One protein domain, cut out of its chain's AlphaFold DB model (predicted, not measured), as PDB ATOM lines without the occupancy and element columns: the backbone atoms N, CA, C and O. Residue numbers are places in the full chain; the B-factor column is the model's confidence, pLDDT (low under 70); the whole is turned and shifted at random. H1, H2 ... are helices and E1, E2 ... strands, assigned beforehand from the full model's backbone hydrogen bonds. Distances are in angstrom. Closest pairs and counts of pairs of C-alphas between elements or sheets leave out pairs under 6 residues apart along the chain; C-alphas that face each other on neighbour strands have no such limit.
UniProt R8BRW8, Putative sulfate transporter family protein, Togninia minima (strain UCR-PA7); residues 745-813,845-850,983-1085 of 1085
ATOM      1  N   PHE A 745      81.750 -17.934 118.274       52.81
ATOM      2  CA  PHE A 745      81.519 -18.857 119.407       52.81
ATOM      3  C   PHE A 745      80.053 -19.286 119.534       52.81
ATOM      4  O   PHE A 745      79.151 -18.482 119.340       52.81
ATOM      5  N   PHE A 746      79.821 -20.556 119.902       54.19
ATOM      6  CA  PHE A 746      78.480 -21.105 120.138       54.19
ATOM      7  C   PHE A 746      77.748 -20.244 121.184       54.19
ATOM      8  O   PHE A 746      78.146 -20.198 122.350       54.19
ATOM      9  N   GLY A 747      76.750 -19.491 120.717       55.75
ATOM     10  CA  GLY A 747      76.114 -18.397 121.455       55.75
ATOM     11  C   GLY A 747      74.976 -18.824 122.376       55.75
ATOM     12  O   GLY A 747      74.492 -17.992 123.140       55.75
ATOM     13  N   ASP A 748      74.591 -20.100 122.337       66.06
ATOM     14  CA  ASP A 748      73.503 -20.664 123.132       66.06
ATOM     15  C   ASP A 748      74.030 -21.534 124.272       66.06
ATOM     16  O   ASP A 748      75.053 -22.214 124.168       66.06
ATOM     17  N   LYS A 749      73.298 -21.514 125.386       76.12
ATOM     18  CA  LYS A 749      73.562 -22.391 126.524       76.12
ATOM     19  C   LYS A 749      73.174 -23.825 126.153       76.12
ATOM     20  O   LYS A 749      72.081 -24.043 125.638       76.12
ATOM     21  N   LEU A 750      74.037 -24.797 126.433       81.31
ATOM     22  CA  LEU A 750      73.764 -26.203 126.142       81.31
ATOM     23  C   LEU A 750      72.814 -26.802 127.189       81.31
ATOM     24  O   LEU A 750      72.964 -26.574 128.394       81.31
ATOM     25  N   ASP A 751      71.857 -27.608 126.732       77.50
ATOM     26  CA  ASP A 751      70.982 -28.368 127.622       77.50
ATOM     27  C   ASP A 751      71.788 -29.442 128.367       77.50
ATOM     28  O   ASP A 751      72.512 -30.224 127.757       77.50
ATOM     29  N   ASP A 752      71.657 -29.502 129.691       82.06
ATOM     30  CA  ASP A 752      72.359 -30.474 130.533       82.06
ATOM     31  C   ASP A 752      71.409 -31.581 130.998       82.06
ATOM     32  O   ASP A 752      70.613 -31.389 131.922       82.06
ATOM     33  N   TYR A 753      71.508 -32.755 130.368       73.94
ATOM     34  CA  TYR A 753      70.742 -33.953 130.726       73.94
ATOM     35  C   TYR A 753      71.485 -34.888 131.697       73.94
ATOM     36  O   TYR A 753      70.958 -35.945 132.058       73.94
ATOM     37  N   GLY A 754      72.673 -34.497 132.169       75.12
ATOM     38  CA  GLY A 754      73.477 -35.246 133.127       75.12
ATOM     39  C   GLY A 754      74.901 -35.533 132.652       75.12
ATOM     40  O   GLY A 754      75.202 -35.568 131.459       75.12
ATOM     41  N   LEU A 755      75.786 -35.767 133.623       78.88
ATOM     42  CA  LEU A 755      77.203 -36.043 133.390       78.88
ATOM     43  C   LEU A 755      77.423 -37.389 132.692       78.88
ATOM     44  O   LEU A 755      76.826 -38.409 133.054       78.88
ATOM     45  N   VAL A 756      78.358 -37.395 131.747       73.50
ATOM     46  CA  VAL A 756      78.855 -38.609 131.105       73.50
ATOM     47  C   VAL A 756      79.755 -39.342 132.100       73.50
ATOM     48  O   VAL A 756      80.809 -38.849 132.485       73.50
ATOM     49  N   LYS A 757      79.317 -40.528 132.543       60.53
ATOM     50  CA  LYS A 757      79.998 -41.313 133.589       60.53
ATOM     51  C   LYS A 757      81.292 -41.996 133.130       60.53
ATOM     52  O   LYS A 757      82.117 -42.313 133.975       60.53
ATOM     53  N   ILE A 758      81.441 -42.267 131.832       62.88
ATOM     54  CA  ILE A 758      82.630 -42.907 131.249       62.88
ATOM     55  C   ILE A 758      82.954 -42.196 129.944       62.88
ATOM     56  O   ILE A 758      82.095 -42.097 129.067       62.88
ATOM     57  N   LEU A 759      84.189 -41.724 129.803       68.56
ATOM     58  CA  LEU A 759      84.632 -41.089 128.562       68.56
ATOM     59  C   LEU A 759      85.191 -42.097 127.554       68.56
ATOM     60  O   LEU A 759      85.078 -41.870 126.348       68.56
ATOM     61  N   ALA A 760      85.732 -43.218 128.041       64.19
ATOM     62  CA  ALA A 760      86.201 -44.320 127.216       64.19
ATOM     63  C   ALA A 760      85.033 -45.055 126.540       64.19
ATOM     64  O   ALA A 760      84.114 -45.544 127.190       64.19
ATOM     65  N   THR A 761      85.106 -45.182 125.218       57.81
ATOM     66  CA  THR A 761      84.160 -45.952 124.394       57.81
ATOM     67  C   THR A 761      84.454 -47.456 124.384       57.81
ATOM     68  O   THR A 761      83.645 -48.237 123.888       57.81
ATOM     69  N   ASP A 762      85.610 -47.873 124.907       61.38
ATOM     70  CA  ASP A 762      86.091 -49.253 124.872       61.38
ATOM     71  C   ASP A 762      85.638 -50.030 126.123       61.38
ATOM     72  O   ASP A 762      86.157 -49.832 127.223       61.38
ATOM     73  N   LEU A 763      84.663 -50.927 125.950       58.22
ATOM     74  CA  LEU A 763      84.063 -51.743 127.017       58.22
ATOM     75  C   LEU A 763      85.010 -52.821 127.589       58.22
ATOM     76  O   LEU A 763      84.620 -53.576 128.482       58.22
ATOM     77  N   THR A 764      86.233 -52.936 127.062       60.03
ATOM     78  CA  THR A 764      87.211 -53.947 127.491       60.03
ATOM     79  C   THR A 764      88.053 -53.524 128.695       60.03
ATOM     80  O   THR A 764      88.675 -54.386 129.314       60.03
ATOM     81  N   LEU A 765      88.041 -52.239 129.069       71.56
ATOM     82  CA  LEU A 765      88.798 -51.709 130.206       71.56
ATOM     83  C   LEU A 765      88.163 -52.131 131.534       71.56
ATOM     84  O   LEU A 765      87.110 -51.616 131.915       71.56
ATOM     85  N   ARG A 766      88.798 -53.075 132.238       69.81
ATOM     86  CA  ARG A 766      88.291 -53.602 133.520       69.81
ATOM     87  C   ARG A 766      89.217 -53.379 134.708       69.81
ATOM     88  O   ARG A 766      88.707 -53.300 135.818       69.81
ATOM     89  N   ASP A 767      90.523 -53.285 134.473       82.25
ATOM     90  CA  ASP A 767      91.538 -53.182 135.523       82.25
ATOM     91  C   ASP A 767      92.458 -51.956 135.333       82.25
ATOM     92  O   ASP A 767      92.577 -51.367 134.245       82.25
ATOM     93  N   VAL A 768      93.107 -51.537 136.420       88.56
ATOM     94  CA  VAL A 768      94.040 -50.400 136.443       88.56
ATOM     95  C   VAL A 768      95.238 -50.623 135.500       88.56
ATOM     96  O   VAL A 768      95.577 -49.699 134.753       88.56
ATOM     97  N   PRO A 769      95.887 -51.806 135.439       88.06
ATOM     98  CA  PRO A 769      96.997 -52.047 134.518       88.06
ATOM     99  C   PRO A 769      96.628 -51.952 133.026       88.06
ATOM    100  O   PRO A 769      97.434 -51.429 132.249       88.06
ATOM    101  N   GLN A 770      95.446 -52.416 132.603       87.19
ATOM    102  CA  GLN A 770      94.933 -52.226 131.242       87.19
ATOM    103  C   GLN A 770      94.659 -50.754 130.971       87.19
ATOM    104  O   GLN A 770      95.067 -50.263 129.922       87.19
ATOM    105  N   ALA A 771      94.034 -50.033 131.907       88.00
ATOM    106  CA  ALA A 771      93.775 -48.603 131.753       88.00
ATOM    107  C   ALA A 771      95.079 -47.790 131.627       88.00
ATOM    108  O   ALA A 771      95.171 -46.888 130.790       88.00
ATOM    109  N   MET A 772      96.130 -48.159 132.370       90.12
ATOM    110  CA  MET A 772      97.471 -47.582 132.209       90.12
ATOM    111  C   MET A 772      98.049 -47.857 130.812       90.12
ATOM    112  O   MET A 772      98.565 -46.944 130.168       90.12
ATOM    113  N   ARG A 773      97.954 -49.095 130.299       88.81
ATOM    114  CA  ARG A 773      98.420 -49.421 128.934       88.81
ATOM    115  C   ARG A 773      97.633 -48.655 127.871       88.81
ATOM    116  O   ARG A 773      98.244 -48.016 127.020       88.81
ATOM    117  N   TYR A 774      96.309 -48.634 127.995       88.50
ATOM    118  CA  TYR A 774      95.395 -47.905 127.118       88.50
ATOM    119  C   TYR A 774      95.737 -46.416 127.043       88.50
ATOM    120  O   TYR A 774      95.843 -45.855 125.950       88.50
ATOM    121  N   SER A 775      95.946 -45.777 128.200       89.19
ATOM    122  CA  SER A 775      96.299 -44.357 128.275       89.19
ATOM    123  C   SER A 775      97.616 -44.074 127.546       89.19
ATOM    124  O   SER A 775      97.697 -43.128 126.764       89.19
ATOM    125  N   ARG A 776      98.635 -44.924 127.737       88.69
ATOM    126  CA  ARG A 776      99.950 -44.756 127.096       88.69
ATOM    127  C   ARG A 776      99.898 -44.949 125.581       88.69
ATOM    128  O   ARG A 776     100.506 -44.167 124.855       88.69
ATOM    129  N   GLU A 777      99.162 -45.945 125.093       88.12
ATOM    130  CA  GLU A 777      99.049 -46.242 123.656       88.12
ATOM    131  C   GLU A 777      98.313 -45.145 122.874       88.12
ATOM    132  O   GLU A 777      98.635 -44.891 121.713       88.12
ATOM    133  N   ARG A 778      97.359 -44.454 123.511       88.81
ATOM    134  CA  ARG A 778      96.525 -43.416 122.876       88.81
ATOM    135  C   ARG A 778      96.910 -41.978 123.238       88.81
ATOM    136  O   ARG A 778      96.214 -41.040 122.844       88.81
ATOM    137  N   MET A 779      98.025 -41.779 123.943       91.00
ATOM    138  CA  MET A 779      98.481 -40.448 124.365       91.00
ATOM    139  C   MET A 779      98.727 -39.503 123.183       91.00
ATOM    140  O   MET A 779      98.386 -38.319 123.237       91.00
ATOM    141  N   PHE A 780      99.278 -40.018 122.086       92.94
ATOM    142  CA  PHE A 780      99.652 -39.215 120.929       92.94
ATOM    143  C   PHE A 780      98.910 -39.629 119.663       92.94
ATOM    144  O   PHE A 780      98.715 -40.809 119.390       92.94
ATOM    145  N   THR A 781      98.576 -38.646 118.829       89.25
ATOM    146  CA  THR A 781      98.123 -38.899 117.459       89.25
ATOM    147  C   THR A 781      99.282 -39.486 116.624       89.25
ATOM    148  O   THR A 781     100.426 -39.008 116.758       89.25
ATOM    149  N   PRO A 782      99.021 -40.494 115.759       86.88
ATOM    150  CA  PRO A 782      99.997 -41.007 114.797       86.88
ATOM    151  C   PRO A 782     100.603 -39.895 113.937       86.88
ATOM    152  O   PRO A 782      99.973 -38.860 113.707       86.88
ATOM    153  N   MET A 783     101.846 -40.087 113.487       82.94
ATOM    154  CA  MET A 783     102.497 -39.117 112.602       82.94
ATOM    155  C   MET A 783     101.717 -39.003 111.279       82.94
ATOM    156  O   MET A 783     101.320 -40.034 110.743       82.94
ATOM    157  N   PRO A 784     101.496 -37.792 110.731       74.56
ATOM    158  CA  PRO A 784     100.767 -37.644 109.473       74.56
ATOM    159  C   PRO A 784     101.583 -38.205 108.298       74.56
ATOM    160  O   PRO A 784     102.742 -37.826 108.130       74.56
ATOM    161  N   GLU A 785     100.976 -39.065 107.477       62.81
ATOM    162  CA  GLU A 785     101.661 -39.777 106.382       62.81
ATOM    163  C   GLU A 785     101.842 -38.930 105.106       62.81
ATOM    164  O   GLU A 785     102.788 -39.149 104.353       62.81
ATOM    165  N   GLN A 786     100.992 -37.919 104.865       54.62
ATOM    166  CA  GLN A 786     101.074 -37.020 103.702       54.62
ATOM    167  C   GLN A 786     100.694 -35.576 104.080       54.62
ATOM    168  O   GLN A 786      99.809 -35.350 104.901       54.62
ATOM    169  N   GLY A 787     101.373 -34.576 103.499       55.81
ATOM    170  CA  GLY A 787     100.994 -33.160 103.653       55.81
ATOM    171  C   GLY A 787     101.212 -32.550 105.049       55.81
ATOM    172  O   GLY A 787     100.506 -31.625 105.438       55.81
ATOM    173  N   ALA A 788     102.184 -33.032 105.832       59.06
ATOM    174  CA  ALA A 788     102.339 -32.633 107.237       59.06
ATOM    175  C   ALA A 788     102.885 -31.207 107.469       59.06
ATOM    176  O   ALA A 788     102.783 -30.696 108.582       59.06
ATOM    177  N   GLY A 789     103.512 -30.562 106.477       64.50
ATOM    178  CA  GLY A 789     104.126 -29.233 106.643       64.50
ATOM    179  C   GLY A 789     105.208 -29.149 107.739       64.50
ATOM    180  O   GLY A 789     105.463 -28.061 108.255       64.50
ATOM    181  N   MET A 790     105.810 -30.283 108.130       75.19
ATOM    182  CA  MET A 790     106.881 -30.395 109.134       75.19
ATOM    183  C   MET A 790     108.217 -30.723 108.458       75.19
ATOM    184  O   MET A 790     108.261 -31.561 107.563       75.19
ATOM    185  N   SER A 791     109.309 -30.096 108.904       76.19
ATOM    186  CA  SER A 791     110.664 -30.460 108.467       76.19
ATOM    187  C   SER A 791     111.086 -31.820 109.039       76.19
ATOM    188  O   SER A 791     110.631 -32.218 110.113       76.19
ATOM    189  N   SER A 792     112.017 -32.508 108.372       76.38
ATOM    190  CA  SER A 792     112.628 -33.754 108.874       76.38
ATOM    191  C   SER A 792     113.252 -33.581 110.266       76.38
ATOM    192  O   SER A 792     113.131 -34.457 111.125       76.38
ATOM    193  N   THR A 793     113.834 -32.408 110.531       77.62
ATOM    194  CA  THR A 793     114.352 -32.020 111.851       77.62
ATOM    195  C   THR A 793     113.255 -31.976 112.912       77.62
ATOM    196  O   THR A 793     113.443 -32.504 114.005       77.62
ATOM    197  N   ARG A 794     112.079 -31.426 112.584       80.94
ATOM    198  CA  ARG A 794     110.948 -31.348 113.513       80.94
ATOM    199  C   ARG A 794     110.318 -32.714 113.769       80.94
ATOM    200  O   ARG A 794     109.949 -33.005 114.901       80.94
ATOM    201  N   ILE A 795     110.220 -33.561 112.745       82.38
ATOM    202  CA  ILE A 795     109.746 -34.946 112.896       82.38
ATOM    203  C   ILE A 795     110.665 -35.710 113.857       82.38
ATOM    204  O   ILE A 795     110.192 -36.345 114.797       82.38
ATOM    205  N   THR A 796     111.979 -35.574 113.674       81.00
ATOM    206  CA  THR A 796     112.988 -36.193 114.544       81.00
ATOM    207  C   THR A 796     112.887 -35.677 115.982       81.00
ATOM    208  O   THR A 796     112.936 -36.464 116.924       81.00
ATOM    209  N   GLU A 797     112.687 -34.370 116.170       82.50
ATOM    210  CA  GLU A 797     112.478 -33.757 117.487       82.50
ATOM    211  C   GLU A 797     111.239 -34.328 118.195       82.50
ATOM    212  O   GLU A 797     111.319 -34.709 119.362       82.50
ATOM    213  N   VAL A 798     110.111 -34.453 117.485       84.88
ATOM    214  CA  VAL A 798     108.864 -35.013 118.029       84.88
ATOM    215  C   VAL A 798     109.036 -36.482 118.417       84.88
ATOM    216  O   VAL A 798     108.646 -36.867 119.520       84.88
ATOM    217  N   LEU A 799     109.649 -37.298 117.556       84.88
ATOM    218  CA  LEU A 799     109.887 -38.716 117.839       84.88
ATOM    219  C   LEU A 799     110.844 -38.908 119.024       84.88
ATOM    220  O   LEU A 799     110.572 -39.723 119.906       84.88
ATOM    221  N   ASN A 800     111.919 -38.120 119.094       84.25
ATOM    222  CA  ASN A 800     112.865 -38.162 120.209       84.25
ATOM    223  C   ASN A 800     112.231 -37.699 121.524       84.25
ATOM    224  O   ASN A 800     112.496 -38.298 122.564       84.25
ATOM    225  N   PHE A 801     111.383 -36.667 121.490       86.19
ATOM    226  CA  PHE A 801     110.653 -36.213 122.670       86.19
ATOM    227  C   PHE A 801     109.699 -37.297 123.183       86.19
ATOM    228  O   PHE A 801     109.762 -37.653 124.357       86.19
ATOM    229  N   ARG A 802     108.883 -37.889 122.298       88.38
ATOM    230  CA  ARG A 802     107.968 -38.987 122.657       88.38
ATOM    231  C   ARG A 802     108.718 -40.197 123.220       88.38
ATOM    232  O   ARG A 802     108.276 -40.767 124.209       88.38
ATOM    233  N   ARG A 803     109.878 -40.547 122.648       85.00
ATOM    234  CA  ARG A 803     110.730 -41.653 123.125       85.00
ATOM    235  C   ARG A 803     111.317 -41.413 124.524       85.00
ATOM    236  O   ARG A 803     111.617 -42.378 125.214       85.00
ATOM    237  N   ARG A 804     111.504 -40.153 124.936       80.75
ATOM    238  CA  ARG A 804     112.058 -39.774 126.252       80.75
ATOM    239  C   ARG A 804     111.014 -39.697 127.369       80.75
ATOM    240  O   ARG A 804     111.391 -39.506 128.523       80.75
ATOM    241  N   LEU A 805     109.721 -39.792 127.053       86.19
ATOM    242  CA  LEU A 805     108.677 -39.762 128.072       86.19
ATOM    243  C   LEU A 805     108.655 -41.079 128.855       86.19
ATOM    244  O   LEU A 805     108.727 -42.150 128.249       86.19
ATOM    245  N   PRO A 806     108.539 -41.021 130.191       87.19
ATOM    246  CA  PRO A 806     108.475 -42.231 130.984       87.19
ATOM    247  C   PRO A 806     107.124 -42.937 130.825       87.19
ATOM    248  O   PRO A 806     106.111 -42.293 130.542       87.19
ATOM    249  N   PRO A 807     107.082 -44.254 131.073       89.62
ATOM    250  CA  PRO A 807     105.886 -45.079 130.940       89.62
ATOM    251  C   PRO A 807     104.923 -44.920 132.138       89.62
ATOM    252  O   PRO A 807     104.500 -45.911 132.736       89.62
ATOM    253  N   VAL A 808     104.572 -43.678 132.487       90.31
ATOM    254  CA  VAL A 808     103.713 -43.310 133.628       90.31
ATOM    255  C   VAL A 808     102.292 -42.939 133.197       90.31
ATOM    256  O   VAL A 808     102.044 -42.587 132.045       90.31
ATOM    257  N   THR A 809     101.348 -42.987 134.137       91.06
ATOM    258  CA  THR A 809      99.962 -42.522 133.950       91.06
ATOM    259  C   THR A 809      99.508 -41.769 135.197       91.06
ATOM    260  O   THR A 809      99.860 -42.172 136.303       91.06
ATOM    261  N   THR A 810      98.769 -40.668 135.062       89.75
ATOM    262  CA  THR A 810      98.265 -39.921 136.227       89.75
ATOM    263  C   THR A 810      97.059 -40.627 136.846       89.75
ATOM    264  O   THR A 810      96.325 -41.356 136.174       89.75
ATOM    265  N   THR A 811      96.843 -40.419 138.145       87.12
ATOM    266  CA  THR A 811      95.659 -40.948 138.845       87.12
ATOM    267  C   THR A 811      94.369 -40.321 138.311       87.12
ATOM    268  O   THR A 811      93.394 -41.038 138.091       87.12
ATOM    269  N   ALA A 812      94.407 -39.022 137.997       85.38
ATOM    270  CA  ALA A 812      93.330 -38.284 137.339       85.38
ATOM    271  C   ALA A 812      92.865 -38.980 136.048       85.38
ATOM    272  O   ALA A 812      91.682 -39.276 135.891       85.38
ATOM    273  N   HIS A 813      93.792 -39.335 135.153       88.81
ATOM    274  CA  HIS A 813      93.442 -40.006 133.901       88.81
ATOM    275  C   HIS A 813      92.688 -41.324 134.112       88.81
ATOM    276  O   HIS A 813      91.732 -41.628 133.403       88.81
ATOM    277  N   ARG A 845     103.108 -29.189 142.344       45.66
ATOM    278  CA  ARG A 845     102.311 -29.035 141.094       45.66
ATOM    279  C   ARG A 845     100.787 -29.212 141.208       45.66
ATOM    280  O   ARG A 845     100.131 -29.463 140.202       45.66
ATOM    281  N   GLY A 846     100.203 -29.012 142.393       43.00
ATOM    282  CA  GLY A 846      98.754 -29.187 142.594       43.00
ATOM    283  C   GLY A 846      98.296 -30.624 142.295       43.00
ATOM    284  O   GLY A 846      99.124 -31.533 142.250       43.00
ATOM    285  N   GLY A 847      96.995 -30.839 142.071       42.69
ATOM    286  CA  GLY A 847      96.386 -32.171 141.881       42.69
ATOM    287  C   GLY A 847      96.923 -33.020 140.712       42.69
ATOM    288  O   GLY A 847      96.595 -34.194 140.624       42.69
ATOM    289  N   VAL A 848      97.792 -32.471 139.852       51.41
ATOM    290  CA  VAL A 848      98.436 -33.175 138.720       51.41
ATOM    291  C   VAL A 848      99.766 -33.842 139.138       51.41
ATOM    292  O   VAL A 848     100.489 -34.389 138.317       51.41
ATOM    293  N   GLY A 849     100.143 -33.785 140.420       59.66
ATOM    294  CA  GLY A 849     101.431 -34.287 140.923       59.66
ATOM    295  C   GLY A 849     101.513 -35.796 141.191       59.66
ATOM    296  O   GLY A 849     102.592 -36.273 141.549       59.66
ATOM    297  N   GLU A 850     100.414 -36.545 141.054       79.25
ATOM    298  CA  GLU A 850     100.358 -37.981 141.343       79.25
ATOM    299  C   GLU A 850     100.408 -38.827 140.065       79.25
ATOM    300  O   GLU A 850      99.547 -38.734 139.189       79.25
ATOM    301  N   ASN A 983     109.808 -37.787 134.409       80.50
ATOM    302  CA  ASN A 983     108.469 -37.501 134.959       80.50
ATOM    303  C   ASN A 983     108.166 -35.991 135.021       80.50
ATOM    304  O   ASN A 983     107.059 -35.549 134.732       80.50
ATOM    305  N   GLY A 984     109.173 -35.162 135.318       74.00
ATOM    306  CA  GLY A 984     109.024 -33.701 135.327       74.00
ATOM    307  C   GLY A 984     108.642 -33.113 133.961       74.00
ATOM    308  O   GLY A 984     107.820 -32.188 133.899       74.00
ATOM    309  N   THR A 985     109.194 -33.677 132.881       78.38
ATOM    310  CA  THR A 985     108.893 -33.325 131.483       78.38
ATOM    311  C   THR A 985     107.479 -33.746 131.107       78.38
ATOM    312  O   THR A 985     106.733 -32.935 130.559       78.38
ATOM    313  N   PHE A 986     107.080 -34.967 131.478       84.94
ATOM    314  CA  PHE A 986     105.710 -35.457 131.317       84.94
ATOM    315  C   PHE A 986     104.698 -34.530 132.007       84.94
ATOM    316  O   PHE A 986     103.810 -33.984 131.354       84.94
ATOM    317  N   LEU A 987     104.893 -34.233 133.296       80.56
ATOM    318  CA  LEU A 987     103.999 -33.348 134.049       80.56
ATOM    319  C   LEU A 987     103.949 -31.921 133.480       80.56
ATOM    320  O   LEU A 987     102.932 -31.241 133.599       80.56
ATOM    321  N   LYS A 988     105.043 -31.436 132.874       78.06
ATOM    322  CA  LYS A 988     105.094 -30.101 132.253       78.06
ATOM    323  C   LYS A 988     104.272 -30.067 130.965       78.06
ATOM    324  O   LYS A 988     103.531 -29.108 130.758       78.06
ATOM    325  N   LEU A 989     104.375 -31.110 130.138       84.69
ATOM    326  CA  LEU A 989     103.558 -31.275 128.935       84.69
ATOM    327  C   LEU A 989     102.068 -31.297 129.290       84.69
ATOM    328  O   LEU A 989     101.299 -30.532 128.713       84.69
ATOM    329  N   VAL A 990     101.681 -32.126 130.265       85.00
ATOM    330  CA  VAL A 990     100.284 -32.275 130.699       85.00
ATOM    331  C   VAL A 990      99.744 -30.967 131.278       85.00
ATOM    332  O   VAL A 990      98.697 -30.493 130.849       85.00
ATOM    333  N   SER A 991     100.483 -30.322 132.186       79.62
ATOM    334  CA  SER A 991     100.068 -29.046 132.784       79.62
ATOM    335  C   SER A 991      99.892 -27.933 131.739       79.62
ATOM    336  O   SER A 991      98.895 -27.211 131.779       79.62
ATOM    337  N   ALA A 992     100.809 -27.820 130.770       78.81
ATOM    338  CA  ALA A 992     100.693 -26.841 129.688       78.81
ATOM    339  C   ALA A 992      99.507 -27.142 128.754       78.81
ATOM    340  O   ALA A 992      98.797 -26.223 128.339       78.81
ATOM    341  N   ALA A 993      99.264 -28.421 128.454       85.75
ATOM    342  CA  ALA A 993      98.147 -28.866 127.627       85.75
ATOM    343  C   ALA A 993      96.784 -28.609 128.300       85.75
ATOM    344  O   ALA A 993      95.880 -28.079 127.653       85.75
ATOM    345  N   LEU A 994      96.654 -28.895 129.601       86.88
ATOM    346  CA  LEU A 994      95.453 -28.597 130.393       86.88
ATOM    347  C   LEU A 994      95.176 -27.087 130.444       86.88
ATOM    348  O   LEU A 994      94.047 -26.648 130.215       86.88
ATOM    349  N   ALA A 995      96.206 -26.268 130.675       81.69
ATOM    350  CA  ALA A 995      96.076 -24.810 130.657       81.69
ATOM    351  C   ALA A 995      95.602 -24.285 129.288       81.69
ATOM    352  O   ALA A 995      94.767 -23.383 129.216       81.69
ATOM    353  N   HIS A 996      96.087 -24.869 128.190       86.25
ATOM    354  CA  HIS A 996      95.622 -24.515 126.850       86.25
ATOM    355  C   HIS A 996      94.166 -24.942 126.601       86.25
ATOM    356  O   HIS A 996      93.379 -24.136 126.112       86.25
ATOM    357  N   LEU A 997      93.781 -26.169 126.971       87.56
ATOM    358  CA  LEU A 997      92.414 -26.677 126.785       87.56
ATOM    359  C   LEU A 997      91.385 -25.837 127.563       87.56
ATOM    360  O   LEU A 997      90.388 -25.386 127.000       87.56
ATOM    361  N   THR A 998      91.670 -25.547 128.836       87.69
ATOM    362  CA  THR A 998      90.836 -24.675 129.681       87.69
ATOM    363  C   THR A 998      90.778 -23.240 129.151       87.69
ATOM    364  O   THR A 998      89.718 -22.620 129.186       87.69
ATOM    365  N   SER A 999      91.872 -22.719 128.580       84.81
ATOM    366  CA  SER A 999      91.886 -21.409 127.916       84.81
ATOM    367  C   SER A 999      90.986 -21.347 126.679       84.81
ATOM    368  O   SER A 999      90.522 -20.252 126.360       84.81
ATOM    369  N   ILE A1000      90.773 -22.452 125.956       83.50
ATOM    370  CA  ILE A1000      89.855 -22.482 124.807       83.50
ATOM    371  C   ILE A1000      88.408 -22.396 125.307       83.50
ATOM    372  O   ILE A1000      87.656 -21.552 124.828       83.50
ATOM    373  N   LEU A1001      88.046 -23.195 126.317       84.06
ATOM    374  CA  LEU A1001      86.709 -23.177 126.929       84.06
ATOM    375  C   LEU A1001      86.394 -21.859 127.644       84.06
ATOM    376  O   LEU A1001      85.276 -21.365 127.556       84.06
ATOM    377  N   ALA A1002      87.377 -21.247 128.310       82.75
ATOM    378  CA  ALA A1002      87.197 -19.984 129.027       82.75
ATOM    379  C   ALA A1002      86.831 -18.798 128.116       82.75
ATOM    380  O   ALA A1002      86.363 -17.780 128.623       82.75
ATOM    381  N   LYS A1003      87.064 -18.918 126.801       79.12
ATOM    382  CA  LYS A1003      86.671 -17.916 125.800       79.12
ATOM    383  C   LYS A1003      85.214 -18.051 125.349       79.12
ATOM    384  O   LYS A1003      84.695 -17.095 124.789       79.12
ATOM    385  N   ALA A1004      84.559 -19.191 125.590       78.25
ATOM    386  CA  ALA A1004      83.148 -19.367 125.266       78.25
ATOM    387  C   ALA A1004      82.260 -18.555 126.236       78.25
ATOM    388  O   ALA A1004      82.561 -18.515 127.435       78.25
ATOM    389  N   PRO A1005      81.153 -17.950 125.767       72.88
ATOM    390  CA  PRO A1005      80.315 -17.045 126.566       72.88
ATOM    391  C   PRO A1005      79.760 -17.702 127.839       72.88
ATOM    392  O   PRO A1005      79.764 -17.094 128.911       72.88
ATOM    393  N   TYR A1006      79.376 -18.978 127.751       81.19
ATOM    394  CA  TYR A1006      78.887 -19.774 128.883       81.19
ATOM    395  C   TYR A1006      79.948 -20.697 129.496       81.19
ATOM    396  O   TYR A1006      79.637 -21.486 130.384       81.19
ATOM    397  N   LYS A1007      81.212 -20.585 129.061       87.75
ATOM    398  CA  LYS A1007      82.309 -21.510 129.409       87.75
ATOM    399  C   LYS A1007      82.000 -22.980 129.099       87.75
ATOM    400  O   LYS A1007      82.578 -23.879 129.714       87.75
ATOM    401  N   GLU A1008      81.111 -23.207 128.142       87.75
ATOM    402  CA  GLU A1008      80.735 -24.516 127.630       87.75
ATOM    403  C   GLU A1008      80.696 -24.483 126.103       87.75
ATOM    404  O   GLU A1008      80.447 -23.436 125.501       87.75
ATOM    405  N   CYS A1009      80.995 -25.613 125.472       87.50
ATOM    406  CA  CYS A1009      80.835 -25.793 124.035       87.50
ATOM    407  C   CYS A1009      80.634 -27.278 123.689       87.50
ATOM    408  O   CYS A1009      80.955 -28.153 124.505       87.50
ATOM    409  N   PRO A1010      80.109 -27.592 122.490       88.44
ATOM    410  CA  PRO A1010      80.057 -28.968 122.007       88.44
ATOM    411  C   PRO A1010      81.464 -29.578 121.934       88.44
ATOM    412  O   PRO A1010      82.414 -28.923 121.494       88.44
ATOM    413  N   GLU A1011      81.608 -30.849 122.319       88.56
ATOM    414  CA  GLU A1011      82.895 -31.560 122.296       88.56
ATOM    415  C   GLU A1011      83.535 -31.547 120.901       88.56
ATOM    416  O   GLU A1011      84.748 -31.389 120.772       88.56
ATOM    417  N   THR A1012      82.720 -31.669 119.852       84.75
ATOM    418  CA  THR A1012      83.151 -31.616 118.448       84.75
ATOM    419  C   THR A1012      83.827 -30.287 118.114       84.75
ATOM    420  O   THR A1012      84.921 -30.282 117.552       84.75
ATOM    421  N   MET A1013      83.244 -29.168 118.548       83.12
ATOM    422  CA  MET A1013      83.813 -27.833 118.360       83.12
ATOM    423  C   MET A1013      85.114 -27.660 119.156       83.12
ATOM    424  O   MET A1013      86.086 -27.078 118.666       83.12
ATOM    425  N   LEU A1014      85.163 -28.183 120.386       86.62
ATOM    426  CA  LEU A1014      86.376 -28.146 121.202       86.62
ATOM    427  C   LEU A1014      87.515 -28.955 120.558       86.62
ATOM    428  O   LEU A1014      88.661 -28.492 120.540       86.62
ATOM    429  N   LYS A1015      87.193 -30.120 119.979       87.12
ATOM    430  CA  LYS A1015      88.124 -30.985 119.239       87.12
ATOM    431  C   LYS A1015      88.689 -30.281 118.008       87.12
ATOM    432  O   LYS A1015      89.905 -30.250 117.829       87.12
ATOM    433  N   GLU A1016      87.839 -29.649 117.203       81.38
ATOM    434  CA  GLU A1016      88.271 -28.913 116.008       81.38
ATOM    435  C   GLU A1016      89.204 -27.742 116.346       81.38
ATOM    436  O   GLU A1016      90.224 -27.538 115.680       81.38
ATOM    437  N   ARG A1017      88.925 -27.005 117.429       81.19
ATOM    438  CA  ARG A1017      89.796 -25.912 117.896       81.19
ATOM    439  C   ARG A1017      91.115 -26.416 118.485       81.19
ATOM    440  O   ARG A1017      92.142 -25.761 118.303       81.19
ATOM    441  N   TRP A1018      91.121 -27.574 119.152       85.56
ATOM    442  CA  TRP A1018      92.353 -28.234 119.605       85.56
ATOM    443  C   TRP A1018      93.236 -28.668 118.428       85.56
ATOM    444  O   TRP A1018      94.454 -28.469 118.453       85.56
ATOM    445  N   ASP A1019      92.621 -29.206 117.372       81.31
ATOM    446  CA  ASP A1019      93.314 -29.651 116.161       81.31
ATOM    447  C   ASP A1019      93.696 -28.492 115.212       81.31
ATOM    448  O   ASP A1019      94.531 -28.680 114.326       81.31
ATOM    449  N   GLY A1020      93.194 -27.274 115.453       67.94
ATOM    450  CA  GLY A1020      93.623 -26.040 114.786       67.94
ATOM    451  C   GLY A1020      92.739 -25.560 113.626       67.94
ATOM    452  O   GLY A1020      93.254 -24.898 112.724       67.94
ATOM    453  N   GLY A1021      91.442 -25.883 113.622       60.81
ATOM    454  CA  GLY A1021      90.458 -25.342 112.672       60.81
ATOM    455  C   GLY A1021      90.084 -23.874 112.949       60.81
ATOM    456  O   GLY A1021      90.036 -23.449 114.104       60.81
ATOM    457  N   VAL A1022      89.822 -23.095 111.889       47.78
ATOM    458  CA  VAL A1022      89.264 -21.726 111.951       47.78
ATOM    459  C   VAL A1022      87.849 -21.780 111.372       47.78
ATOM    460  O   VAL A1022      87.687 -22.153 110.213       47.78
ATOM    461  N   ALA A1023      86.839 -21.420 112.163       41.06
ATOM    462  CA  ALA A1023      85.415 -21.580 111.850       41.06
ATOM    463  C   ALA A1023      84.839 -20.494 110.915       41.06
ATOM    464  O   ALA A1023      83.646 -20.241 110.933       41.06
ATOM    465  N   LYS A1024      85.656 -19.848 110.073       40.12
ATOM    466  CA  LYS A1024      85.208 -18.674 109.301       40.12
ATOM    467  C   LYS A1024      84.347 -18.970 108.060       40.12
ATOM    468  O   LYS A1024      83.966 -18.020 107.395       40.12
ATOM    469  N   ASP A1025      84.080 -20.231 107.691       38.81
ATOM    470  CA  ASP A1025      83.438 -20.543 106.392       38.81
ATOM    471  C   ASP A1025      82.832 -21.975 106.302       38.81
ATOM    472  O   ASP A1025      83.127 -22.745 105.381       38.81
ATOM    473  N   GLU A1026      81.980 -22.387 107.252       43.12
ATOM    474  CA  GLU A1026      81.400 -23.754 107.299       43.12
ATOM    475  C   GLU A1026      80.787 -24.228 105.961       43.12
ATOM    476  O   GLU A1026      81.019 -25.365 105.543       43.12
ATOM    477  N   ALA A1027      80.094 -23.353 105.222       40.94
ATOM    478  CA  ALA A1027      79.448 -23.707 103.952       40.94
ATOM    479  C   ALA A1027      80.445 -24.014 102.813       40.94
ATOM    480  O   ALA A1027      80.224 -24.911 101.995       40.94
ATOM    481  N   ARG A1028      81.579 -23.305 102.758       43.00
ATOM    482  CA  ARG A1028      82.623 -23.494 101.731       43.00
ATOM    483  C   ARG A1028      83.501 -24.708 102.035       43.00
ATOM    484  O   ARG A1028      84.026 -25.350 101.121       43.00
ATOM    485  N   PHE A1029      83.650 -25.020 103.320       49.25
ATOM    486  CA  PHE A1029      84.423 -26.152 103.813       49.25
ATOM    487  C   PHE A1029      83.650 -27.475 103.737       49.25
ATOM    488  O   PHE A1029      84.247 -28.486 103.361       49.25
ATOM    489  N   ALA A1030      82.331 -27.470 103.964       45.88
ATOM    490  CA  ALA A1030      81.469 -28.640 103.775       45.88
ATOM    491  C   ALA A1030      81.504 -29.161 102.322       45.88
ATOM    492  O   ALA A1030      81.754 -30.345 102.093       45.88
ATOM    493  N   ALA A1031      81.405 -28.259 101.337       45.50
ATOM    494  CA  ALA A1031      81.447 -28.599  99.910       45.50
ATOM    495  C   ALA A1031      82.810 -29.149  99.426       45.50
ATOM    496  O   ALA A1031      82.875 -29.897  98.450       45.50
ATOM    497  N   LYS A1032      83.921 -28.795 100.090       50.88
ATOM    498  CA  LYS A1032      85.267 -29.336  99.802       50.88
ATOM    499  C   LYS A1032      85.549 -30.653 100.528       50.88
ATOM    500  O   LYS A1032      86.240 -31.514  99.983       50.88
ATOM    501  N   LYS A1033      84.970 -30.840 101.720       47.84
ATOM    502  CA  LYS A1033      85.005 -32.095 102.487       47.84
ATOM    503  C   LYS A1033      84.265 -33.218 101.751       47.84
ATOM    504  O   LYS A1033      84.784 -34.329 101.681       47.84
ATOM    505  N   GLU A1034      83.137 -32.910 101.103       48.28
ATOM    506  CA  GLU A1034      82.444 -33.836 100.188       48.28
ATOM    507  C   GLU A1034      83.291 -34.227  98.962       48.28
ATOM    508  O   GLU A1034      83.132 -35.320  98.423       48.28
ATOM    509  N   ARG A1035      84.256 -33.384  98.561       50.38
ATOM    510  CA  ARG A1035      85.191 -33.630  97.444       50.38
ATOM    511  C   ARG A1035      86.526 -34.274  97.854       50.38
ATOM    512  O   ARG A1035      87.373 -34.479  96.992       50.38
ATOM    513  N   ARG A1036      86.719 -34.621  99.136       47.91
ATOM    514  CA  ARG A1036      87.961 -35.200  99.707       47.91
ATOM    515  C   ARG A1036      89.230 -34.334  99.557       47.91
ATOM    516  O   ARG A1036      90.338 -34.863  99.623       47.91
ATOM    517  N   GLU A1037      89.105 -33.018  99.402       47.91
ATOM    518  CA  GLU A1037      90.258 -32.103  99.418       47.91
ATOM    519  C   GLU A1037      90.655 -31.725 100.860       47.91
ATOM    520  O   GLU A1037      89.792 -31.541 101.720       47.91
ATOM    521  N   PHE A1038      91.960 -31.590 101.148       47.53
ATOM    522  CA  PHE A1038      92.440 -31.191 102.479       47.53
ATOM    523  C   PHE A1038      92.053 -29.739 102.779       47.53
ATOM    524  O   PHE A1038      92.499 -28.802 102.115       47.53
ATOM    525  N   VAL A1039      91.249 -29.557 103.821       47.28
ATOM    526  CA  VAL A1039      90.785 -28.258 104.299       47.28
ATOM    527  C   VAL A1039      91.174 -28.130 105.766       47.28
ATOM    528  O   VAL A1039      90.553 -28.719 106.646       47.28
ATOM    529  N   GLY A1040      92.244 -27.384 106.020       52.72
ATOM    530  CA  GLY A1040      92.760 -27.124 107.355       52.72
ATOM    531  C   GLY A1040      94.127 -26.451 107.305       52.72
ATOM    532  O   GLY A1040      94.794 -26.412 106.269       52.72
ATOM    533  N   ILE A1041      94.571 -25.910 108.435       60.09
ATOM    534  CA  ILE A1041      95.966 -25.501 108.603       60.09
ATOM    535  C   ILE A1041      96.819 -26.779 108.587       60.09
ATOM    536  O   ILE A1041      96.510 -27.732 109.299       60.09
ATOM    537  N   LEU A1042      97.894 -26.812 107.786       64.50
ATOM    538  CA  LEU A1042      98.810 -27.964 107.720       64.50
ATOM    539  C   LEU A1042      99.207 -28.412 109.141       64.50
ATOM    540  O   LEU A1042      99.599 -27.545 109.935       64.50
ATOM    541  N   PRO A1043      99.175 -29.720 109.473       66.44
ATOM    542  CA  PRO A1043      99.376 -30.218 110.837       66.44
ATOM    543  C   PRO A1043     100.600 -29.623 111.545       66.44
ATOM    544  O   PRO A1043     100.502 -29.170 112.684       66.44
ATOM    545  N   GLY A1044     101.729 -29.492 110.846       64.44
ATOM    546  CA  GLY A1044     102.978 -28.918 111.353       64.44
ATOM    547  C   GLY A1044     102.942 -27.435 111.717       64.44
ATOM    548  O   GLY A1044     103.857 -26.934 112.375       64.44
ATOM    549  N   ARG A1045     101.899 -26.700 111.313       68.62
ATOM    550  CA  ARG A1045     101.713 -25.286 111.666       68.62
ATOM    551  C   ARG A1045     100.820 -25.087 112.892       68.62
ATOM    552  O   ARG A1045     100.881 -23.992 113.457       68.62
ATOM    553  N   THR A1046     100.090 -26.115 113.327       78.06
ATOM    554  CA  THR A1046      99.181 -26.088 114.488       78.06
ATOM    555  C   THR A1046      99.935 -26.079 115.827       78.06
ATOM    556  O   THR A1046     101.067 -26.563 115.926       78.06
ATOM    557  N   ARG A1047      99.300 -25.554 116.887       78.12
ATOM    558  CA  ARG A1047      99.849 -25.604 118.258       78.12
ATOM    559  C   ARG A1047      99.960 -27.028 118.795       78.12
ATOM    560  O   ARG A1047     100.966 -27.348 119.420       78.12
ATOM    561  N   LYS A1048      99.000 -27.903 118.467       85.88
ATOM    562  CA  LYS A1048      99.023 -29.336 118.806       85.88
ATOM    563  C   LYS A1048     100.365 -29.992 118.471       85.88
ATOM    564  O   LYS A1048     100.941 -30.675 119.311       85.88
ATOM    565  N   TRP A1049     100.899 -29.756 117.274       84.31
ATOM    566  CA  TRP A1049     102.168 -30.353 116.835       84.31
ATOM    567  C   TRP A1049     103.411 -29.528 117.212       84.31
ATOM    568  O   TRP A1049     104.494 -30.095 117.392       84.31
ATOM    569  N   LYS A1050     103.287 -28.204 117.364       80.62
ATOM    570  CA  LYS A1050     104.404 -27.312 117.739       80.62
ATOM    571  C   LYS A1050     104.724 -27.285 119.232       80.62
ATOM    572  O   LYS A1050     105.896 -27.259 119.589       80.62
ATOM    573  N   GLU A1051     103.713 -27.278 120.083       81.19
ATOM    574  CA  GLU A1051     103.874 -27.093 121.531       81.19
ATOM    575  C   GLU A1051     103.561 -28.384 122.295       81.19
ATOM    576  O   GLU A1051     104.231 -28.696 123.275       81.19
ATOM    577  N   PHE A1052     102.596 -29.175 121.809       89.12
ATOM    578  CA  PHE A1052     102.124 -30.388 122.490       89.12
ATOM    579  C   PHE A1052     102.533 -31.692 121.794       89.12
ATOM    580  O   PHE A1052     102.002 -32.752 122.109       89.12
ATOM    581  N   TYR A1053     103.474 -31.637 120.843       88.56
ATOM    582  CA  TYR A1053     104.076 -32.811 120.191       88.56
ATOM    583  C   TYR A1053     103.062 -33.833 119.634       88.56
ATOM    584  O   TYR A1053     103.353 -35.027 119.556       88.56
ATOM    585  N   GLY A1054     101.875 -33.378 119.224       87.50
ATOM    586  CA  GLY A1054     100.797 -34.213 118.691       87.50
ATOM    587  C   GLY A1054      99.944 -34.916 119.753       87.50
ATOM    588  O   GLY A1054      99.387 -35.970 119.453       87.50
ATOM    589  N   LEU A1055      99.864 -34.380 120.978       91.88
ATOM    590  CA  LEU A1055      99.016 -34.905 122.055       91.88
ATOM    591  C   LEU A1055      97.550 -35.027 121.601       91.88
ATOM    592  O   LEU A1055      96.990 -34.096 121.008       91.88
ATOM    593  N   SER A1056      96.947 -36.189 121.855       92.38
ATOM    594  CA  SER A1056      95.576 -36.496 121.446       92.38
ATOM    595  C   SER A1056      94.556 -35.653 122.217       92.38
ATOM    596  O   SER A1056      94.685 -35.479 123.427       92.38
ATOM    597  N   PHE A1057      93.526 -35.161 121.517       91.62
ATOM    598  CA  PHE A1057      92.416 -34.425 122.131       91.62
ATOM    599  C   PHE A1057      91.686 -35.275 123.179       91.62
ATOM    600  O   PHE A1057      91.485 -34.830 124.302       91.62
ATOM    601  N   GLU A1058      91.343 -36.517 122.828       89.94
ATOM    602  CA  GLU A1058      90.609 -37.423 123.721       89.94
ATOM    603  C   GLU A1058      91.409 -37.710 124.991       89.94
ATOM    604  O   GLU A1058      90.871 -37.678 126.091       89.94
ATOM    605  N   TRP A1059      92.727 -37.872 124.853       92.19
ATOM    606  CA  TRP A1059      93.607 -38.076 125.997       92.19
ATOM    607  C   TRP A1059      93.615 -36.863 126.937       92.19
ATOM    608  O   TRP A1059      93.444 -37.022 128.144       92.19
ATOM    609  N   ILE A1060      93.770 -35.641 126.407       92.44
ATOM    610  CA  ILE A1060      93.788 -34.442 127.260       92.44
ATOM    611  C   ILE A1060      92.406 -34.127 127.854       92.44
ATOM    612  O   ILE A1060      92.328 -33.580 128.951       92.44
ATOM    613  N   LEU A1061      91.322 -34.506 127.170       91.31
ATOM    614  CA  LEU A1061      89.960 -34.387 127.684       91.31
ATOM    615  C   LEU A1061      89.746 -35.320 128.884       91.31
ATOM    616  O   LEU A1061      89.241 -34.870 129.910       91.31
ATOM    617  N   HIS A1062      90.183 -36.581 128.792       90.62
ATOM    618  CA  HIS A1062      90.132 -37.523 129.916       90.62
ATOM    619  C   HIS A1062      90.925 -37.004 131.118       90.62
ATOM    620  O   HIS A1062      90.425 -37.016 132.239       90.62
ATOM    621  N   GLU A1063      92.125 -36.474 130.877       89.31
ATOM    622  CA  GLU A1063      92.943 -35.867 131.927       89.31
ATOM    623  C   GLU A1063      92.234 -34.690 132.605       89.31
ATOM    624  O   GLU A1063      92.235 -34.582 133.827       89.31
ATOM    625  N   ALA A1064      91.615 -33.803 131.822       89.06
ATOM    626  CA  ALA A1064      90.962 -32.612 132.350       89.06
ATOM    627  C   ALA A1064      89.702 -32.935 133.162       89.06
ATOM    628  O   ALA A1064      89.440 -32.267 134.163       89.06
ATOM    629  N   VAL A1065      88.949 -33.960 132.751       88.38
ATOM    630  CA  VAL A1065      87.786 -34.453 133.502       88.38
ATOM    631  C   VAL A1065      88.225 -35.152 134.781       88.38
ATOM    632  O   VAL A1065      87.694 -34.864 135.849       88.38
ATOM    633  N   GLY A1066      89.248 -36.002 134.698       82.31
ATOM    634  CA  GLY A1066      89.830 -36.673 135.856       82.31
ATOM    635  C   GLY A1066      90.431 -35.714 136.881       82.31
ATOM    636  O   GLY A1066      90.311 -35.923 138.083       82.31
ATOM    637  N   ALA A1067      91.033 -34.618 136.415       81.00
ATOM    638  CA  ALA A1067      91.566 -33.559 137.267       81.00
ATOM    639  C   ALA A1067      90.477 -32.628 137.839       81.00
ATOM    640  O   ALA A1067      90.803 -31.712 138.596       81.00
ATOM    641  N   GLY A1068      89.206 -32.818 137.460       81.31
ATOM    642  CA  GLY A1068      88.081 -31.987 137.898       81.31
ATOM    643  C   GLY A1068      88.091 -30.562 137.332       81.31
ATOM    644  O   GLY A1068      87.445 -29.681 137.888       81.31
ATOM    645  N   LEU A1069      88.836 -30.312 136.250       82.31
ATOM    646  CA  LEU A1069      88.903 -28.998 135.597       82.31
ATOM    647  C   LEU A1069      87.731 -28.775 134.635       82.31
ATOM    648  O   LEU A1069      87.353 -27.636 134.355       82.31
ATOM    649  N   ILE A1070      87.202 -29.864 134.078       88.56
ATOM    650  CA  ILE A1070      86.183 -29.865 133.032       88.56
ATOM    651  C   ILE A1070      85.140 -30.941 133.351       88.56
ATOM    652  O   ILE A1070      85.478 -32.029 133.803       88.56
ATOM    653  N   GLU A1071      83.873 -30.661 133.066       89.19
ATOM    654  CA  GLU A1071      82.781 -31.635 133.085       89.19
ATOM    655  C   GLU A1071      82.304 -31.931 131.660       89.19
ATOM    656  O   GLU A1071      82.168 -31.019 130.840       89.19
ATOM    657  N   VAL A1072      81.998 -33.199 131.382       88.50
ATOM    658  CA  VAL A1072      81.362 -33.630 130.128       88.50
ATOM    659  C   VAL A1072      79.946 -34.102 130.441       88.50
ATOM    660  O   VAL A1072      79.748 -34.926 131.336       88.50
ATOM    661  N   PHE A1073      78.960 -33.586 129.716       87.94
ATOM    662  CA  PHE A1073      77.537 -33.860 129.920       87.94
ATOM    663  C   PHE A1073      76.828 -34.141 128.593       87.94
ATOM    664  O   PHE A1073      77.336 -33.821 127.521       87.94
ATOM    665  N   ASP A1074      75.671 -34.791 128.651       85.31
ATOM    666  CA  ASP A1074      74.878 -35.104 127.463       85.31
ATOM    667  C   ASP A1074      73.901 -33.963 127.140       85.31
ATOM    668  O   ASP A1074      73.182 -33.495 128.027       85.31
ATOM    669  N   THR A1075      73.872 -33.533 125.873       80.19
ATOM    670  CA  THR A1075      72.968 -32.478 125.383       80.19
ATOM    671  C   THR A1075      71.788 -33.014 124.571       80.19
ATOM    672  O   THR A1075      70.854 -32.263 124.305       80.19
ATOM    673  N   ARG A1076      71.793 -34.305 124.185       71.75
ATOM    674  CA  ARG A1076      70.852 -34.985 123.256       71.75
ATOM    675  C   ARG A1076      70.715 -34.391 121.844       71.75
ATOM    676  O   ARG A1076      70.440 -35.147 120.919       71.75
ATOM    677  N   SER A1077      70.893 -33.085 121.662       68.06
ATOM    678  CA  SER A1077      70.688 -32.355 120.407       68.06
ATOM    679  C   SER A1077      71.981 -32.141 119.612       68.06
ATOM    680  O   SER A1077      71.976 -32.330 118.398       68.06
ATOM    681  N   VAL A1078      73.098 -31.803 120.276       70.75
ATOM    682  CA  VAL A1078      74.382 -31.435 119.628       70.75
ATOM    683  C   VAL A1078      75.525 -32.410 119.981       70.75
ATOM    684  O   VAL A1078      76.684 -32.199 119.627       70.75
ATOM    685  N   GLY A1079      75.214 -33.516 120.666       80.94
ATOM    686  CA  GLY A1079      76.184 -34.511 121.144       80.94
ATOM    687  C   GLY A1079      76.649 -34.259 122.584       80.94
ATOM    688  O   GLY A1079      75.896 -33.738 123.406       80.94
ATOM    689  N   ARG A1080      77.883 -34.653 122.924       86.06
ATOM    690  CA  ARG A1080      78.449 -34.400 124.261       86.06
ATOM    691  C   ARG A1080      78.828 -32.921 124.397       86.06
ATOM    692  O   ARG A1080      79.543 -32.379 123.553       86.06
ATOM    693  N   GLY A1081      78.343 -32.275 125.450       88.12
ATOM    694  CA  GLY A1081      78.719 -30.928 125.862       88.12
ATOM    695  C   GLY A1081      79.889 -30.970 126.837       88.12
ATOM    696  O   GLY A1081      80.008 -31.895 127.640       88.12
ATOM    697  N   VAL A1082      80.765 -29.973 126.763       89.62
ATOM    698  CA  VAL A1082      81.944 -29.852 127.623       89.62
ATOM    699  C   VAL A1082      81.917 -28.486 128.290       89.62
ATOM    700  O   VAL A1082      81.807 -27.479 127.594       89.62
ATOM    701  N   ARG A1083      82.039 -28.424 129.621       90.25
ATOM    702  CA  ARG A1083      82.074 -27.158 130.375       90.25
ATOM    703  C   ARG A1083      83.228 -27.075 131.354       90.25
ATOM    704  O   ARG A1083      83.642 -28.074 131.932       90.25
ATOM    705  N   LEU A1084      83.719 -25.862 131.557       88.62
ATOM    706  CA  LEU A1084      84.720 -25.556 132.572       88.62
ATOM    707  C   LEU A1084      84.065 -25.482 133.963       88.62
ATOM    708  O   LEU A1084      83.068 -24.772 134.121       88.62
ATOM    709  N   VAL A1085      84.647 -26.169 134.951       77.75
ATOM    710  CA  VAL A1085      84.175 -26.194 136.354       77.75
ATOM    711  C   VAL A1085      84.453 -24.857 137.054       77.75
ATOM    712  O   VAL A1085      85.589 -24.342 136.945       77.75
TER     713      VAL A1085
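What this domain is: This is residues 745 to 813, 845 to 850 and 983 to 1085 of the 1085 residues of the protein "Putative sulfate transporter family protein" of Togninia minima (strain UCR-PA7) (UniProt R8BRW8). A small sheet of three strands, E2, E4 and E3, has three helices, H3, H4 and H7, packed on one face; the long H3 crosses that face with residues 994 to 1001 and runs on beyond the sheet towards E1. H1 and E1 pack together away from the sheet, H2 is far out near the short H6, and residues 1031 to 1036, partly in H5, stick out. The printed part has 178 residues, under half of them in named elements, in the order H1 H2 E1 H3 E2 H4 H5 H6 H7 E3 E4: mostly helix, with the sheet order E2 - E4 - E3, all antiparallel. It is compact, with a radius of gyration of the C-alphas of 17.1 A and spans of 43 by 42 by 32 A.

Where its parts are: Residues 745 to 767 hold no named element. H1, residues 768 to 777, begins at C-alpha 768 (94.040, -50.400, 136.443). H2, residues 792 to 803, is 16.4 A long, and E1 is residues 808 to 810. H3, residues 983 to 1001, measures 27.3 A and begins at C-alpha 983 (108.469, -37.501, 134.959). E2 is residues 1008 to 1010, H4 1011 to 1019, H5 1026 to 1033, H6 1047 to 1050 and H7 1057 to 1066. E3, residues 1070 to 1074, and E4, residues 1080 to 1084, follow; C-alpha 1084 is at (84.720, -25.556, 132.572).

How they stand to each other: E3 and E4 form a hairpin, with N 1071 and O 1083 2.8 A apart; E2 and E4 are antiparallel, with N 1009 and O 1082 2.9 A apart. H3, H4 and H7 on the same face make two layers, helices on one face of a sheet. H7 stands up from the sheet at 49 degrees. H3 touches H7 about perpendicular at 87 degrees, the C-alphas of Leu 994 and Ala 1064 being closest at 6.3 A. H3 touches H4 at a steep tilt of 58 degrees, closest at C-alphas 997 and 1018, 7.3 A. H4 and H6 only just touch, with 3 pairs of C-alphas within 8 A, closest at 1019 and 1048, 6.3 A. C-alphas 772 of H1 and 809 of E1 come within 5.9 A. H2 is near H6, and H5 is apart from H4. Every O i to N i+4 pair is within hydrogen-bond range in H1, H2, H3, H4 and H7; H5 has 2 of 4, and H6 is too short for one.

The domain as a whole: The farthest C-alphas, of Tyr 753 and Thr 793, are 47.6 A apart. Residues 814 to 844 are not printed, with a gap of 15.8 A between C-alphas 813 and 845; residues 851 to 982 are not printed either, with 10.3 A between C-alphas 850 and 983. The links H1 to H2 and H5 to H6 are long. The mean pLDDT of the printed part is 75.9; 50 residues are under 70, among them 1020 to 1045.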